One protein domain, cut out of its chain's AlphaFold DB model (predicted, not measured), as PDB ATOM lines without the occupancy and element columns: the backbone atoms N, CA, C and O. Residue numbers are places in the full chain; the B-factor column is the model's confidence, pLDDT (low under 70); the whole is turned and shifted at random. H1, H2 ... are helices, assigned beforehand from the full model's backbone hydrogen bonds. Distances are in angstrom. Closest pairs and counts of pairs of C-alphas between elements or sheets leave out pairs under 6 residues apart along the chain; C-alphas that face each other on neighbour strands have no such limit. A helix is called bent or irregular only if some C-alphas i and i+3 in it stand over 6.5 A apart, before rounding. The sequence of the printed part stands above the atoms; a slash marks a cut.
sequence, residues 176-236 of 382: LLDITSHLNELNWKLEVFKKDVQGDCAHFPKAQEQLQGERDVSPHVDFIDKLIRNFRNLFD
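AT A GLANCE: This is residues 176 to 236 of the 382 residues of the protein "Dimer_Tnp_hAT domain-containing protein" of Oncorhynchus mykiss (UniProt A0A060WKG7). Two long helices, H1 and H3, lie side by side and run opposite ways, and the chain folds back between them through a stretch with one short helix, H2. H2 sits at the end of the pair where H1 ends and H3 begins, touching neither, and the outline is a rod of 45 by 18 by 13 A. The printed part has 61 residues with three named helices, in the order H1, H2, H3, and no named strand; the class is all helix. The whole is loose, with a radius of gyration of the C-alphas of 13.6 A.

HOW THE PARTS SIT: H1, residues 176 to 198, touches H3, residues 218 to 234, with 13 pairs of C-alphas within 8 A. Their closest C-alphas are those of Lys 194 and Val 221, 5.7 A apart. The two helices stand at a shallow tilt of 16 degrees and run opposite ways, with 12.0 A from centre to centre. H2, residues 205 to 210, touches no helix. It is only just apart from H1, with the closest C-alphas of the two 8.4 A apart. H2 and H3 are apart. In H2 and H3 every O i to N i+4 pair is within hydrogen-bond range, and in H1 17 of 19 are.

IN THESE COORDINATES: H1 begins with C-alpha 176 at (-18.906, -28.684, 5.634) and is 34.1 A long from first to last C-alpha, ending at C-alpha 198 at (3.208, -4.058, 13.706). H1 is the longest helix, with 23 residues. It is neither bent nor irregular, but only just: C-alphas 177 and 180 are 6.2 A apart. H2 runs from Pro 205 to Gln 210, 8.7 A from first to last C-alpha. H3 runs from Ser 218 to Leu 234 and is 23.8 A long, ending at C-alpha 234 at (-20.154, -13.880, 13.609).

THE WHOLE: The two C-alphas farthest apart in the domain are those of Leu 176 and Gly 213, 45.4 A apart. The first and last printed C-alphas, those of Leu 176 and Asp 236, are 16.6 A apart. The printed part has no cut. The link from H1 to H2, with 6 residues, and the link from H2 to H3, with 7 residues, are both short. The mean pLDDT of the printed part is 82.4, and the model's confidence is low, under 70, at residues 176 to 178, which belong to H1, and at residues 212 to 215, in the link from H2 to H3. The mean pLDDT is 81 in H1, 80 in H2 and 90 in H3.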
ATOM      1  N   LEU A 176     -18.459 -29.188   4.328       64.06
ATOM      2  CA  LEU A 176     -18.906 -28.684   5.634       64.06
ATOM      3  C   LEU A 176     -17.880 -28.928   6.753       64.06
ATOM      4  O   LEU A 176     -17.742 -28.096   7.652       64.06
ATOM      5  N   LEU A 177     -17.183 -30.064   6.722       62.25
ATOM      6  CA  LEU A 177     -16.188 -30.404   7.743       62.25
ATOM      7  C   LEU A 177     -14.994 -29.446   7.644       62.25
ATOM      8  O   LEU A 177     -14.550 -28.894   8.653       62.25
ATOM      9  N   ASP A 178     -14.599 -29.117   6.414       68.00
ATOM     10  CA  ASP A 178     -13.495 -28.204   6.131       68.00
ATOM     11  C   ASP A 178     -13.774 -26.750   6.534       68.00
ATOM     12  O   ASP A 178     -12.834 -25.991   6.780       68.00
ATOM     13  N   ILE A 179     -15.040 -26.322   6.646       72.19
ATOM     14  CA  ILE A 179     -15.378 -24.944   7.052       72.19
ATOM     15  C   ILE A 179     -14.747 -24.609   8.402       72.19
ATOM     16  O   ILE A 179     -14.226 -23.510   8.576       72.19
ATOM     17  N   THR A 180     -14.756 -25.544   9.351       70.19
ATOM     18  CA  THR A 180     -14.176 -25.307  10.680       70.19
ATOM     19  C   THR A 180     -12.679 -25.029  10.585       70.19
ATOM     20  O   THR A 180     -12.190 -24.044  11.145       70.19
ATOM     21  N   SER A 181     -11.964 -25.862   9.832       71.06
ATOM     22  CA  SER A 181     -10.530 -25.717   9.585       71.06
ATOM     23  C   SER A 181     -10.223 -24.405   8.866       71.06
ATOM     24  O   SER A 181      -9.395 -23.627   9.338       71.06
ATOM     25  N   HIS A 182     -10.970 -24.077   7.810       76.56
ATOM     26  CA  HIS A 182     -10.815 -22.823   7.071       76.56
ATOM     27  C   HIS A 182     -11.092 -21.578   7.928       76.56
ATOM     28  O   HIS A 182     -10.365 -20.587   7.825       76.56
ATOM     29  N   LEU A 183     -12.104 -21.611   8.803       77.44
ATOM     30  CA  LEU A 183     -12.403 -20.514   9.731       77.44
ATOM     31  C   LEU A 183     -11.271 -20.312  10.746       77.44
ATOM     32  O   LEU A 183     -10.901 -19.173  11.046       77.44
ATOM     33  N   ASN A 184     -10.702 -21.402  11.261       76.00
ATOM     34  CA  ASN A 184      -9.574 -21.344  12.188       76.00
ATOM     35  C   ASN A 184      -8.307 -20.826  11.495       76.00
ATOM     36  O   ASN A 184      -7.637 -19.939  12.025       76.00
ATOM     37  N   GLU A 185      -8.011 -21.309  10.288       82.56
ATOM     38  CA  GLU A 185      -6.891 -20.825   9.483       82.56
ATOM     39  C   GLU A 185      -7.005 -19.343   9.145       82.56
ATOM     40  O   GLU A 185      -6.010 -18.624   9.214       82.56
ATOM     41  N   LEU A 186      -8.196 -18.873   8.764       84.81
ATOM     42  CA  LEU A 186      -8.419 -17.464   8.462       84.81
ATOM     43  C   LEU A 186      -8.174 -16.603   9.701       84.81
ATOM     44  O   LEU A 186      -7.446 -15.615   9.619       84.81
ATOM     45  N   ASN A 187      -8.722 -16.999  10.852       83.94
ATOM     46  CA  ASN A 187      -8.472 -16.311  12.117       83.94
ATOM     47  C   ASN A 187      -6.975 -16.271  12.446       83.94
ATOM     48  O   ASN A 187      -6.454 -15.220  12.808       83.94
ATOM     49  N   TRP A 188      -6.268 -17.388  12.271       84.25
ATOM     50  CA  TRP A 188      -4.826 -17.444  12.492       84.25
ATOM     51  C   TRP A 188      -4.052 -16.537  11.527       84.25
ATOM     52  O   TRP A 188      -3.181 -15.784  11.954       84.25
ATOM     53  N   LYS A 189      -4.394 -16.551  10.233       90.25
ATOM     54  CA  LYS A 189      -3.793 -15.675   9.213       90.25
ATOM     55  C   LYS A 189      -3.999 -14.197   9.553       90.25
ATOM     56  O   LYS A 189      -3.060 -13.420   9.427       90.25
ATOM     57  N   LEU A 190      -5.181 -13.812  10.038       90.56
ATOM     58  CA  LEU A 190      -5.451 -12.440  10.483       90.56
ATOM     59  C   LEU A 190      -4.593 -12.039  11.692       90.56
ATOM     60  O   LEU A 190      -4.070 -10.927  11.718       90.56
ATOM     61  N   GLU A 191      -4.399 -12.936  12.661       91.31
ATOM     62  CA  GLU A 191      -3.505 -12.702  13.808       91.31
ATOM     63  C   GLU A 191      -2.036 -12.561  13.371       91.31
ATOM     64  O   GLU A 191      -1.308 -11.707  13.880       91.31
ATOM     65  N   VAL A 192      -1.598 -13.359  12.391       91.56
ATOM     66  CA  VAL A 192      -0.268 -13.223  11.773       91.56
ATOM     67  C   VAL A 192      -0.139 -11.874  11.071       91.56
ATOM     68  O   VAL A 192       0.826 -11.159  11.323       91.56
ATOM     69  N   PHE A 193      -1.122 -11.477  10.259       91.75
ATOM     70  CA  PHE A 193      -1.113 -10.184   9.570       91.75
ATOM     71  C   PHE A 193      -1.131  -8.997  10.529       91.75
ATOM     72  O   PHE A 193      -0.442  -8.013  10.282       91.75
ATOM     73  N   LYS A 194      -1.858  -9.088  11.646       91.00
ATOM     74  CA  LYS A 194      -1.824  -8.062  12.692       91.00
ATOM     75  C   LYS A 194      -0.398  -7.848  13.206       91.00
ATOM     76  O   LYS A 194       0.054  -6.708  13.282       91.00
ATOM     77  N   LYS A 195       0.304  -8.937  13.536       90.19
ATOM     78  CA  LYS A 195       1.694  -8.885  14.015       90.19
ATOM     79  C   LYS A 195       2.658  -8.404  12.933       90.19
ATOM     80  O   LYS A 195       3.556  -7.633  13.238       90.19
ATOM     81  N   ASP A 196       2.452  -8.829  11.690       88.81
ATOM     82  CA  ASP A 196       3.265  -8.426  10.539       88.81
ATOM     83  C   ASP A 196       3.181  -6.913  10.285       88.81
ATOM     84  O   ASP A 196       4.206  -6.258  10.124       88.81
ATOM     85  N   VAL A 197       1.974  -6.335  10.365       87.62
ATOM     86  CA  VAL A 197       1.742  -4.882  10.237       87.62
ATOM     87  C   VAL A 197       2.388  -4.082  11.375       87.62
ATOM     88  O   VAL A 197       2.804  -2.945  11.169       87.62
ATOM     89  N   GLN A 198       2.485  -4.659  12.575       85.81
ATOM     90  CA  GLN A 198       3.208  -4.058  13.706       85.81
ATOM     91  C   GLN A 198       4.733  -4.197  13.589       85.81
ATOM     92  O   GLN A 198       5.462  -3.507  14.299       85.81
ATOM     93  N   GLY A 199       5.198  -5.123  12.749       85.00
ATOM     94  CA  GLY A 199       6.601  -5.410  12.498       85.00
ATOM     95  C   GLY A 199       7.105  -4.738  11.224       85.00
ATOM     96  O   GLY A 199       6.961  -3.534  11.031       85.00
ATOM     97  N   ASP A 200       7.730  -5.528  10.356       83.31
ATOM     98  CA  ASP A 200       8.370  -5.069   9.121       83.31
ATOM     99  C   ASP A 200       7.447  -5.089   7.892       83.31
ATOM    100  O   ASP A 200       7.888  -4.738   6.796       83.31
ATOM    101  N   CYS A 201       6.167  -5.445   8.068       84.06
ATOM    102  CA  CYS A 201       5.175  -5.547   6.998       84.06
ATOM    103  C   CYS A 201       5.612  -6.478   5.849       84.06
ATOM    104  O   CYS A 201       5.301  -6.194   4.687       84.06
ATOM    105  N   ALA A 202       6.326  -7.573   6.138       84.88
ATOM    106  CA  ALA A 202       6.873  -8.477   5.125       84.88
ATOM    107  C   ALA A 202       5.816  -9.040   4.154       84.88
ATOM    108  O   ALA A 202       6.105  -9.263   2.975       84.88
ATOM    109  N   HIS A 203       4.575  -9.236   4.611       86.88
ATOM    110  CA  HIS A 203       3.465  -9.730   3.785       86.88
ATOM    111  C   HIS A 203       2.715  -8.615   3.046       86.88
ATOM    112  O   HIS A 203       1.844  -8.890   2.216       86.88
ATOM    113  N   PHE A 204       3.072  -7.354   3.294       86.06
ATOM    114  CA  PHE A 204       2.469  -6.179   2.680       86.06
ATOM    115  C   PHE A 204       3.542  -5.298   2.020       86.06
ATOM    116  O   PHE A 204       3.756  -4.169   2.465       86.06
ATOM    117  N   PRO A 205       4.160  -5.731   0.900       84.31
ATOM    118  CA  PRO A 205       5.270  -5.008   0.262       84.31
ATOM    119  C   PRO A 205       4.926  -3.552  -0.069       84.31
ATOM    120  O   PRO A 205       5.731  -2.643   0.090       84.31
ATOM    121  N   LYS A 206       3.674  -3.309  -0.469       83.62
ATOM    122  CA  LYS A 206       3.180  -1.967  -0.792       83.62
ATOM    123  C   LYS A 206       2.952  -1.096   0.443       83.62
ATOM    124  O   LYS A 206       3.093   0.118   0.361       83.62
ATOM    125  N   ALA A 207       2.593  -1.699   1.578       75.69
ATOM    126  CA  ALA A 207       2.547  -0.985   2.849       75.69
ATOM    127  C   ALA A 207       3.975  -0.684   3.316       75.69
ATOM    128  O   ALA A 207       4.259   0.451   3.668       75.69
ATOM    129  N   GLN A 208       4.888  -1.649   3.206       79.12
ATOM    130  CA  GLN A 208       6.304  -1.482   3.522       79.12
ATOM    131  C   GLN A 208       6.949  -0.334   2.725       79.12
ATOM    132  O   GLN A 208       7.633   0.494   3.317       79.12
ATOM    133  N   GLU A 209       6.671  -0.218   1.419       81.50
ATOM    134  CA  GLU A 209       7.091   0.918   0.577       81.50
ATOM    135  C   GLU A 209       6.523   2.264   1.053       81.50
ATOM    136  O   GLU A 209       7.200   3.287   0.993       81.50
ATOM    137  N   GLN A 210       5.276   2.289   1.528       75.50
ATOM    138  CA  GLN A 210       4.598   3.521   1.941       75.50
ATOM    139  C   GLN A 210       4.855   3.928   3.400       75.50
ATOM    140  O   GLN A 210       4.556   5.063   3.773       75.50
ATOM    141  N   LEU A 211       5.344   3.005   4.230       71.50
ATOM    142  CA  LEU A 211       5.604   3.183   5.659       71.50
ATOM    143  C   LEU A 211       7.086   3.478   5.955       71.50
ATOM    144  O   LEU A 211       7.452   3.507   7.128       71.50
ATOM    145  N   GLN A 212       7.923   3.718   4.931       61.97
ATOM    146  CA  GLN A 212       9.360   4.045   5.024       61.97
ATOM    147  C   GLN A 212       9.649   5.387   5.751       61.97
ATOM    148  O   GLN A 212      10.273   6.281   5.184       61.97
ATOM    149  N   GLY A 213       9.203   5.534   7.004       60.94
ATOM    150  CA  GLY A 213       9.545   6.627   7.921       60.94
ATOM    151  C   GLY A 213       8.371   7.256   8.689       60.94
ATOM    152  O   GLY A 213       8.071   8.412   8.452       60.94
ATOM    153  N   GLU A 214       7.765   6.554   9.660       64.25
ATOM    154  CA  GLU A 214       6.876   7.125  10.714       64.25
ATOM    155  C   GLU A 214       5.383   7.364  10.399       64.25
ATOM    156  O   GLU A 214       4.758   8.260  10.971       64.25
ATOM    157  N   ARG A 215       4.727   6.547   9.569       67.94
ATOM    158  CA  ARG A 215       3.252   6.527   9.627       67.94
ATOM    159  C   ARG A 215       2.779   5.657  10.786       67.94
ATOM    160  O   ARG A 215       3.198   4.510  10.911       67.94
ATOM    161  N   ASP A 216       1.879   6.206  11.598       79.31
ATOM    162  CA  ASP A 216       1.178   5.466  12.644       79.31
ATOM    163  C   ASP A 216       0.411   4.282  12.029       79.31
ATOM    164  O   ASP A 216      -0.509   4.463  11.228       79.31
ATOM    165  N   VAL A 217       0.815   3.062  12.392       83.38
ATOM    166  CA  VAL A 217       0.189   1.812  11.932       83.38
ATOM    167  C   VAL A 217      -1.008   1.405  12.792       83.38
ATOM    168  O   VAL A 217      -1.756   0.505  12.402       83.38
ATOM    169  N   SER A 218      -1.241   2.081  13.925       87.38
ATOM    170  CA  SER A 218      -2.331   1.782  14.864       87.38
ATOM    171  C   SER A 218      -3.705   1.684  14.190       87.38
ATOM    172  O   SER A 218      -4.409   0.717  14.469       87.38
ATOM    173  N   PRO A 219      -4.088   2.551  13.226       88.69
ATOM    174  CA  PRO A 219      -5.380   2.432  12.547       88.69
ATOM    175  C   PRO A 219      -5.547   1.124  11.758       88.69
ATOM    176  O   PRO A 219      -6.652   0.585  11.671       88.69
ATOM    177  N   HIS A 220      -4.462   0.599  11.181       87.19
ATOM    178  CA  HIS A 220      -4.475  -0.660  10.435       87.19
ATOM    179  C   HIS A 220      -4.544  -1.861  11.376       87.19
ATOM    180  O   HIS A 220      -5.318  -2.789  11.137       87.19
ATOM    181  N   VAL A 221      -3.793  -1.812  12.476       90.12
ATOM    182  CA  VAL A 221      -3.849  -2.818  13.543       90.12
ATOM    183  C   VAL A 221      -5.247  -2.864  14.154       90.12
ATOM    184  O   VAL A 221      -5.831  -3.941  14.256       90.12
ATOM    185  N   ASP A 222      -5.826  -1.705  14.469       93.81
ATOM    186  CA  ASP A 222      -7.184  -1.571  14.998       93.81
ATOM    187  C   ASP A 222      -8.234  -2.107  14.025       93.81
ATOM    188  O   ASP A 222      -9.230  -2.706  14.444       93.81
ATOM    189  N   PHE A 223      -8.038  -1.892  12.722       93.06
ATOM    190  CA  PHE A 223      -8.910  -2.444  11.692       93.06
ATOM    191  C   PHE A 223      -8.848  -3.974  11.667       93.06
ATOM    192  O   PHE A 223      -9.900  -4.615  11.703       93.06
ATOM    193  N   ILE A 224      -7.647  -4.561  11.665       92.38
ATOM    194  CA  ILE A 224      -7.480  -6.020  11.709       92.38
ATOM    195  C   ILE A 224      -8.067  -6.580  13.011       92.38
ATOM    196  O   ILE A 224      -8.787  -7.573  12.974       92.38
ATOM    197  N   ASP A 225      -7.882  -5.908  14.147       94.44
ATOM    198  CA  ASP A 225      -8.477  -6.315  15.426       94.44
ATOM    199  C   ASP A 225     -10.004  -6.247  15.433       94.44
ATOM    200  O   ASP A 225     -10.680  -7.084  16.037       94.44
ATOM    201  N   LYS A 226     -10.589  -5.236  14.786       95.38
ATOM    202  CA  LYS A 226     -12.041  -5.179  14.573       95.38
ATOM    203  C   LYS A 226     -12.496  -6.320  13.670       95.38
ATOM    204  O   LYS A 226     -13.516  -6.932  13.967       95.38
ATOM    205  N   LEU A 227     -11.741  -6.633  12.617       92.81
ATOM    206  CA  LEU A 227     -12.044  -7.733  11.709       92.81
ATOM    207  C   LEU A 227     -12.015  -9.080  12.442       92.81
ATOM    208  O   LEU A 227     -12.999  -9.810  12.379       92.81
ATOM    209  N   ILE A 228     -10.959  -9.365  13.209       90.75
ATOM    210  CA  ILE A 228     -10.835 -10.576  14.034       90.75
ATOM    211  C   ILE A 228     -12.015 -10.694  15.003       90.75
ATOM    212  O   ILE A 228     -12.649 -11.744  15.078       90.75
ATOM    213  N   ARG A 229     -12.356  -9.617  15.723       91.19
ATOM    214  CA  ARG A 229     -13.504  -9.616  16.648       91.19
ATOM    215  C   ARG A 229     -14.826  -9.855  15.929       91.19
ATOM    216  O   ARG A 229     -15.624 -10.655  16.401       91.19
ATOM    217  N   ASN A 230     -15.049  -9.203  14.791       90.12
ATOM    218  CA  ASN A 230     -16.260  -9.402  14.000       90.12
ATOM    219  C   ASN A 230     -16.370 -10.842  13.495       90.12
ATOM    220  O   ASN A 230     -17.442 -11.424  13.612       90.12
ATOM    221  N   PHE A 231     -15.280 -11.432  12.999       86.12
ATOM    222  CA  PHE A 231     -15.254 -12.836  12.586       86.12
ATOM    223  C   PHE A 231     -15.545 -13.768  13.764       86.12
ATOM    224  O   PHE A 231     -16.438 -14.604  13.668       86.12
ATOM    225  N   ARG A 232     -14.864 -13.590  14.902       83.62
ATOM    226  CA  ARG A 232     -15.126 -14.389  16.109       83.62
ATOM    227  C   ARG A 232     -16.580 -14.287  16.556       83.62
ATOM    228  O   ARG A 232     -17.181 -15.316  16.814       83.62
ATOM    229  N   ASN A 233     -17.157 -13.087  16.572       86.00
ATOM    230  CA  ASN A 233     -18.549 -12.876  16.971       86.00
ATOM    231  C   ASN A 233     -19.544 -13.482  15.968       86.00
ATOM    232  O   ASN A 233     -20.530 -14.087  16.375       86.00
ATOM    233  N   LEU A 234     -19.293 -13.335  14.663       82.19
ATOM    234  CA  LEU A 234     -20.154 -13.880  13.609       82.19
ATOM    235  C   LEU A 234     -20.211 -15.413  13.659       82.19
ATOM    236  O   LEU A 234     -21.251 -16.003  13.378       82.19
ATOM    237  N   PHE A 235     -19.099 -16.041  14.040       75.25
ATOM    238  CA  PHE A 235     -18.961 -17.491  14.141       75.25
ATOM    239  C   PHE A 235     -18.943 -17.995  15.594       75.25
ATOM    240  O   PHE A 235     -18.614 -19.154  15.832       75.25
ATOM    241  N   ASP A 236     -19.343 -17.182  16.575       75.44
ATOM    242  CA  ASP A 236     -19.327 -17.578  17.992       75.44
ATOM    243  C   ASP A 236     -20.276 -18.759  18.237       75.44
ATOM    244  O   ASP A 236     -19.929 -19.752  18.876       75.44
TER     245      ASP A 236